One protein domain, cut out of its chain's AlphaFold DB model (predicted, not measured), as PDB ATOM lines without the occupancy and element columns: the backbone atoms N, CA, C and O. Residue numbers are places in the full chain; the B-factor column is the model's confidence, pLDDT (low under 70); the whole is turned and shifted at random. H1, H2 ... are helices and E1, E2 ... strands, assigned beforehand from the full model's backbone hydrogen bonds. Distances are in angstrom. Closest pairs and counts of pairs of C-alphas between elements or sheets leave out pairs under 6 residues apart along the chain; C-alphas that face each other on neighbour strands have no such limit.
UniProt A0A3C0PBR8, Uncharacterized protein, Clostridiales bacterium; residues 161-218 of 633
ATOM      1  N   LYS A 161     150.239 160.989  97.546       79.00
ATOM      2  CA  LYS A 161     148.922 160.948  96.886       79.00
ATOM      3  C   LYS A 161     148.105 159.710  97.282       79.00
ATOM      4  O   LYS A 161     146.956 159.857  97.671       79.00
ATOM      5  N   ALA A 162     148.700 158.514  97.256       77.25
ATOM      6  CA  ALA A 162     148.002 157.279  97.627       77.25
ATOM      7  C   ALA A 162     147.576 157.264  99.106       77.25
ATOM      8  O   ALA A 162     146.470 156.838  99.419       77.25
ATOM      9  N   LYS A 163     148.418 157.790 100.009       76.38
ATOM     10  CA  LYS A 163     148.057 157.939 101.429       76.38
ATOM     11  C   LYS A 163     146.863 158.875 101.626       76.38
ATOM     12  O   LYS A 163     145.969 158.541 102.391       76.38
ATOM     13  N   LYS A 164     146.834 160.011 100.912       79.94
ATOM     14  CA  LYS A 164     145.687 160.932 100.939       79.94
ATOM     15  C   LYS A 164     144.410 160.247 100.452       79.94
ATOM     16  O   LYS A 164     143.398 160.353 101.125       79.94
ATOM     17  N   ILE A 165     144.468 159.505  99.345       80.75
ATOM     18  CA  ILE A 165     143.295 158.808  98.792       80.75
ATOM     19  C   ILE A 165     142.714 157.798  99.790       80.75
ATOM     20  O   ILE A 165     141.517 157.831 100.032       80.75
ATOM     21  N   ILE A 166     143.550 156.953 100.408       78.81
ATOM     22  CA  ILE A 166     143.089 155.954 101.394       78.81
ATOM     23  C   ILE A 166     142.481 156.632 102.631       78.81
ATOM     24  O   ILE A 166     141.473 156.183 103.171       78.81
ATOM     25  N   PHE A 167     143.085 157.729 103.087       80.12
ATOM     26  CA  PHE A 167     142.555 158.499 104.207       80.12
ATOM     27  C   PHE A 167     141.181 159.102 103.877       80.12
ATOM     28  O   PHE A 167     140.237 158.919 104.641       80.12
ATOM     29  N   PHE A 168     141.038 159.735 102.706       80.06
ATOM     30  CA  PHE A 168     139.759 160.289 102.257       80.06
ATOM     31  C   PHE A 168     138.694 159.212 102.017       80.06
ATOM     32  O   PHE A 168     137.541 159.442 102.362       80.06
ATOM     33  N   SER A 169     139.048 158.031 101.493       76.44
ATOM     34  CA  SER A 169     138.080 156.943 101.306       76.44
ATOM     35  C   SER A 169     137.555 156.394 102.632       76.44
ATOM     36  O   SER A 169     136.369 156.098 102.740       76.44
ATOM     37  N   ASN A 170     138.411 156.293 103.653       80.88
ATOM     38  CA  ASN A 170     137.988 155.846 104.981       80.88
ATOM     39  C   ASN A 170     137.081 156.879 105.663       80.88
ATOM     40  O   ASN A 170     136.073 156.499 106.250       80.88
ATOM     41  N   ILE A 171     137.399 158.176 105.543       85.75
ATOM     42  CA  ILE A 171     136.522 159.249 106.035       85.75
ATOM     43  C   ILE A 171     135.175 159.204 105.314       85.75
ATOM     44  O   ILE A 171     134.149 159.189 105.981       85.75
ATOM     45  N   ALA A 172     135.172 159.109 103.980       85.31
ATOM     46  CA  ALA A 172     133.945 159.042 103.189       85.31
ATOM     47  C   ALA A 172     133.057 157.847 103.590       85.31
ATOM     48  O   ALA A 172     131.843 157.998 103.728       85.31
ATOM     49  N   GLY A 173     133.660 156.676 103.829       88.06
ATOM     50  CA  GLY A 173     132.946 155.486 104.298       88.06
ATOM     51  C   GLY A 173     132.323 155.666 105.684       88.06
ATOM     52  O   GLY A 173     131.153 155.337 105.873       88.06
ATOM     53  N   LEU A 174     133.065 156.247 106.634       86.31
ATOM     54  CA  LEU A 174     132.545 156.551 107.972       86.31
ATOM     55  C   LEU A 174     131.413 157.583 107.923       86.31
ATOM     56  O   LEU A 174     130.387 157.394 108.575       86.31
ATOM     57  N   THR A 175     131.552 158.639 107.114       86.50
ATOM     58  CA  THR A 175     130.497 159.648 106.953       86.50
ATOM     59  C   THR A 175     129.245 159.074 106.298       86.50
ATOM     60  O   THR A 175     128.146 159.374 106.746       86.50
ATOM     61  N   ALA A 176     129.383 158.204 105.290       89.94
ATOM     62  CA  ALA A 176     128.238 157.553 104.656       89.94
ATOM     63  C   ALA A 176     127.500 156.627 105.637       89.94
ATOM     64  O   ALA A 176     126.275 156.661 105.702       89.94
ATOM     65  N   GLY A 177     128.236 155.859 106.451       91.69
ATOM     66  CA  GLY A 177     127.648 155.027 107.503       91.69
ATOM     67  C   GLY A 177     126.881 155.845 108.545       91.69
ATOM     68  O   GLY A 177     125.751 155.496 108.884       91.69
ATOM     69  N   ALA A 178     127.452 156.967 108.997       89.56
ATOM     70  CA  ALA A 178     126.788 157.875 109.930       89.56
ATOM     71  C   ALA A 178     125.518 158.502 109.326       89.56
ATOM     72  O   ALA A 178     124.479 158.515 109.979       89.56
ATOM     73  N   ILE A 179     125.569 158.955 108.068       91.69
ATOM     74  CA  ILE A 179     124.401 159.503 107.361       91.69
ATOM     75  C   ILE A 179     123.304 158.440 107.225       91.69
ATOM     76  O   ILE A 179     122.152 158.726 107.536       91.69
ATOM     77  N   CYS A 180     123.638 157.207 106.835       90.12
ATOM     78  CA  CYS A 180     122.660 156.120 106.751       90.12
ATOM     79  C   CYS A 180     122.020 155.805 108.110       90.12
ATOM     80  O   CYS A 180     120.811 155.601 108.173       90.12
ATOM     81  N   ALA A 181     122.798 155.797 109.197       89.94
ATOM     82  CA  ALA A 181     122.268 155.589 110.544       89.94
ATOM     83  C   ALA A 181     121.300 156.712 110.954       89.94
ATOM     84  O   ALA A 181     120.217 156.429 111.462       89.94
ATOM     85  N   VAL A 182     121.649 157.972 110.670       91.44
ATOM     86  CA  VAL A 182     120.775 159.129 110.919       91.44
ATOM     87  C   VAL A 182     119.501 159.046 110.079       91.44
ATOM     88  O   VAL A 182     118.414 159.233 110.618       91.44
ATOM     89  N   ILE A 183     119.598 158.701 108.791       91.00
ATOM     90  CA  ILE A 183     118.429 158.512 107.921       91.00
ATOM     91  C   ILE A 183     117.535 157.391 108.459       91.00
ATOM     92  O   ILE A 183     116.329 157.587 108.550       91.00
ATOM     93  N   MET A 184     118.092 156.247 108.870       87.56
ATOM     94  CA  MET A 184     117.304 155.150 109.444       87.56
ATOM     95  C   MET A 184     116.623 155.541 110.759       87.56
ATOM     96  O   MET A 184     115.489 155.132 110.994       87.56
ATOM     97  N   LEU A 185     117.272 156.354 111.594       88.81
ATOM     98  CA  LEU A 185     116.685 156.863 112.834       88.81
ATOM     99  C   LEU A 185     115.554 157.863 112.548       88.81
ATOM    100  O   LEU A 185     114.478 157.763 113.130       88.81
ATOM    101  N   ILE A 186     115.751 158.773 111.587       89.94
ATOM    102  CA  ILE A 186     114.712 159.707 111.132       89.94
ATOM    103  C   ILE A 186     113.531 158.939 110.526       89.94
ATOM    104  O   ILE A 186     112.386 159.185 110.900       89.94
ATOM    105  N   MET A 187     113.782 157.972 109.640       87.31
ATOM    106  CA  MET A 187     112.726 157.142 109.054       87.31
ATOM    107  C   MET A 187     112.016 156.291 110.108       87.31
ATOM    108  O   MET A 187     110.801 156.143 110.033       87.31
ATOM    109  N   GLY A 188     112.736 155.790 111.112       86.06
ATOM    110  CA  GLY A 188     112.160 155.100 112.264       86.06
ATOM    111  C   GLY A 188     111.222 155.991 113.076       86.06
ATOM    112  O   GLY A 188     110.138 155.554 113.435       86.06
ATOM    113  N   ASN A 189     111.558 157.266 113.273       87.81
ATOM    114  CA  ASN A 189     110.671 158.227 113.941       87.81
ATOM    115  C   ASN A 189     109.451 158.623 113.084       87.81
ATOM    116  O   ASN A 189     108.372 158.924 113.612       87.81
ATOM    117  N   ILE A 190     109.600 158.627 111.756       89.62
ATOM    118  CA  ILE A 190     108.514 158.949 110.818       89.62
ATOM    119  C   ILE A 190     107.547 157.773 110.653       89.62
ATOM    120  O   ILE A 190     106.339 157.988 110.620       89.62
ATOM    121  N   ILE A 191     108.056 156.546 110.545       92.31
ATOM    122  CA  ILE A 191     107.257 155.346 110.257       92.31
ATOM    123  C   ILE A 191     106.871 154.607 111.537       92.31
ATOM    124  O   ILE A 191     105.842 153.949 111.554       92.31
ATOM    125  N   GLY A 192     107.663 154.704 112.600       94.88
ATOM    126  CA  GLY A 192     107.547 153.885 113.804       94.88
ATOM    127  C   GLY A 192     108.283 152.549 113.692       94.88
ATOM    128  O   GLY A 192     108.520 152.020 112.597       94.88
ATOM    129  N   TYR A 193     108.632 151.961 114.835       92.94
ATOM    130  CA  TYR A 193     109.283 150.648 114.912       92.94
ATOM    131  C   TYR A 193     108.300 149.478 115.024       92.94
ATOM    132  O   TYR A 193     108.695 148.354 114.732       92.94
ATOM    133  N   GLY A 194     107.021 149.740 115.294       95.06
ATOM    134  CA  GLY A 194     106.003 148.714 115.535       95.06
ATOM    135  C   GLY A 194     106.025 148.179 116.958       95.06
ATOM    136  O   GLY A 194     105.634 147.041 117.172       95.06
ATOM    137  N   THR A 195     106.501 148.984 117.909       95.00
ATOM    138  CA  THR A 195     106.499 148.685 119.348       95.00
ATOM    139  C   THR A 195     105.477 149.564 120.063       95.00
ATOM    140  O   THR A 195     105.057 150.582 119.516       95.00
ATOM    141  N   ILE A 196     105.128 149.237 121.309       95.12
ATOM    142  CA  ILE A 196     104.184 150.038 122.106       95.12
ATOM    143  C   ILE A 196     104.590 151.519 122.217       95.12
ATOM    144  O   ILE A 196     103.756 152.407 122.086       95.12
ATOM    145  N   THR A 197     105.888 151.801 122.369       94.94
ATOM    146  CA  THR A 197     106.439 153.167 122.458       94.94
ATOM    147  C   THR A 197     106.653 153.838 121.099       94.94
ATOM    148  O   THR A 197     106.961 155.024 121.030       94.94
ATOM    149  N   SER A 198     106.586 153.076 120.005       95.50
ATOM    150  CA  SER A 198     106.832 153.564 118.647       95.50
ATOM    151  C   SER A 198     105.982 152.774 117.645       95.50
ATOM    152  O   SER A 198     106.526 151.988 116.858       95.50
ATOM    153  N   PRO A 199     104.647 152.931 117.680       97.38
ATOM    154  CA  PRO A 199     103.752 152.202 116.791       97.38
ATOM    155  C   PRO A 199     103.995 152.594 115.330       97.38
ATOM    156  O   PRO A 199     104.365 153.734 115.032       97.38
ATOM    157  N   LYS A 200     103.779 151.653 114.404       97.50
ATOM    158  CA  LYS A 200     103.787 151.907 112.963       97.50
ATOM    159  C   LYS A 200     102.716 152.937 112.625       97.50
ATOM    160  O   LYS A 200     101.536 152.703 112.853       97.50
ATOM    161  N   LYS A 201     103.116 154.068 112.057       97.62
ATOM    162  CA  LYS A 201     102.209 155.121 111.606       97.62
ATOM    163  C   LYS A 201     101.599 154.732 110.263       97.62
ATOM    164  O   LYS A 201     102.327 154.525 109.289       97.62
ATOM    165  N   ILE A 202     100.274 154.628 110.227       98.00
ATOM    166  CA  ILE A 202      99.505 154.182 109.064       98.00
ATOM    167  C   ILE A 202      98.844 155.389 108.401       98.00
ATOM    168  O   ILE A 202      98.037 156.078 109.022       98.00
ATOM    169  N   TYR A 203      99.186 155.641 107.140       97.25
ATOM    170  CA  TYR A 203      98.705 156.786 106.361       97.25
ATOM    171  C   TYR A 203      97.814 156.386 105.180       97.25
ATOM    172  O   TYR A 203      97.183 157.260 104.592       97.25
ATOM    173  N   ASN A 204      97.820 155.110 104.775       97.81
ATOM    174  CA  ASN A 204      97.053 154.598 103.637       97.81
ATOM    175  C   ASN A 204      96.739 153.097 103.768       97.81
ATOM    176  O   ASN A 204      97.343 152.391 104.580       97.81
ATOM    177  N   ALA A 205      95.831 152.615 102.915       97.81
ATOM    178  CA  ALA A 205      95.360 151.230 102.886       97.81
ATOM    179  C   ALA A 205      96.487 150.201 102.742       97.81
ATOM    180  O   ALA A 205      96.551 149.252 103.514       97.81
ATOM    181  N   ASN A 206      97.439 150.412 101.829       96.88
ATOM    182  CA  ASN A 206      98.533 149.458 101.608       96.88
ATOM    183  C   ASN A 206      99.386 149.239 102.864       96.88
ATOM    184  O   ASN A 206      99.854 148.129 103.112       96.88
ATOM    185  N   GLN A 207      99.605 150.290 103.660       96.69
ATOM    186  CA  GLN A 207     100.296 150.166 104.941       96.69
ATOM    187  C   GLN A 207      99.455 149.381 105.947       96.69
ATOM    188  O   GLN A 207      99.990 148.463 106.562       96.69
ATOM    189  N   PHE A 208      98.162 149.700 106.076       97.50
ATOM    190  CA  PHE A 208      97.252 148.976 106.964       97.50
ATOM    191  C   PHE A 208      97.244 147.476 106.645       97.50
ATOM    192  O   PHE A 208      97.595 146.670 107.501       97.50
ATOM    193  N   LEU A 209      96.963 147.117 105.389       96.00
ATOM    194  CA  LEU A 209      96.872 145.731 104.923       96.00
ATOM    195  C   LEU A 209      98.174 144.959 105.174       96.00
ATOM    196  O   LEU A 209      98.152 143.863 105.729       96.00
ATOM    197  N   LYS A 210      99.322 145.564 104.836       95.50
ATOM    198  CA  LYS A 210     100.645 144.955 105.033       95.50
ATOM    199  C   LYS A 210     100.921 144.619 106.499       95.50
ATOM    200  O   LYS A 210     101.501 143.576 106.786       95.50
ATOM    201  N   TYR A 211     100.602 145.535 107.409       95.75
ATOM    202  CA  TYR A 211     100.923 145.369 108.825       95.75
ATOM    203  C   TYR A 211      99.873 144.526 109.559       95.75
ATOM    204  O   TYR A 211     100.251 143.712 110.400       95.75
ATOM    205  N   ALA A 212      98.598 144.612 109.174       95.56
ATOM    206  CA  ALA A 212      97.544 143.728 109.663       95.56
ATOM    207  C   ALA A 212      97.807 142.251 109.295       95.56
ATOM    208  O   ALA A 212      97.579 141.371 110.117       95.56
ATOM    209  N   GLN A 213      98.385 141.978 108.116       94.44
ATOM    210  CA  GLN A 213      98.835 140.632 107.713       94.44
ATOM    211  C   GLN A 213     100.075 140.125 108.453       94.44
ATOM    212  O   GLN A 213     100.321 138.924 108.477       94.44
ATOM    213  N   SER A 214     100.894 141.012 109.023       90.62
ATOM    214  CA  SER A 214     102.116 140.586 109.722       90.62
ATOM    215  C   SER A 214     101.856 139.998 111.113       90.62
ATOM    216  O   SER A 214     102.769 139.418 111.695       90.62
ATOM    217  N   GLY A 215     100.627 140.120 111.627       79.56
ATOM    218  CA  GLY A 215     100.148 139.457 112.843       79.56
ATOM    219  C   GLY A 215     100.563 140.136 114.148       79.56
ATOM    220  O   GLY A 215      99.695 140.453 114.952       79.56
ATOM    221  N   ASP A 216     101.850 140.428 114.341       85.25
ATOM    222  CA  ASP A 216     102.392 140.965 115.602       85.25
ATOM    223  C   ASP A 216     103.019 142.353 115.401       85.25
ATOM    224  O   ASP A 216     104.205 142.510 115.092       85.25
ATOM    225  N   THR A 217     102.199 143.403 115.505       93.88
ATOM    226  CA  THR A 217     102.710 144.776 115.446       93.88
ATOM    227  C   THR A 217     101.783 145.802 116.091       93.88
ATOM    228  O   THR A 217     100.563 145.666 116.102       93.88
ATOM    229  N   TYR A 218     102.372 146.882 116.602       97.88
ATOM    230  CA  TYR A 218     101.637 148.045 117.089       97.88
ATOM    231  C   TYR A 218     101.463 149.038 115.940       97.88
ATOM    232  O   TYR A 218     102.453 149.467 115.350       97.88
TER     233      TYR A 218
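What this domain is: This is residues 161 to 218 of the 633 residues of an uncharacterized protein of Clostridiales bacterium (UniProt A0A3C0PBR8). A long straight helix, H1, makes a shaft, with a small head of loops, the short strand E1 and the short helix H2 at its C-terminal end. Residues 161 to 184 of H1 stick out from the head and make most of the length. The printed part has 58 residues, with two named helices and one named strand in the order H1, E1, H2, and its class is mostly helix. The whole is extended, with a radius of gyration of the C-alphas of 18.4 A and spans of 56 by 22 by 18 A.

Where its parts are: H1, residues 161 to 191, is 44.1 A long from C-alpha 161 at (148.922, 160.948, 96.886) to C-alpha 191 at (107.257, 155.346, 110.257). E1 is residues 200 to 202, 6.2 A long. H2, residues 205 to 212, is 10.3 A long and ends with C-alpha 212 at (97.544, 143.728, 109.663).

How they stand to each other: The closest C-alphas of H1 and E1 are those of Ile 191 and Lys 201, 5.2 A apart. Those of E1 and H2 are Ile 202 and Phe 208, 6.0 A apart. H1 and H2 are apart, with no C-alpha of the one within 8 A of the other. E1 pairs with no named strand. In H1 and H2 every O i to N i+4 pair is within hydrogen-bond range.

The domain as a whole: The two C-alphas farthest apart are those of Lys 161 and Ala 212, at 55.7 A. Without residues 161 to 184, which stand free, the body has 34 residues and spans 24 by 18 by 10 A. The link from H1 to E1 is short, with 8 residues, and that from E1 to H2 is tight, with 2. The printed part has no cut. Its mean pLDDT is 90.0, and no printed residue is under 70.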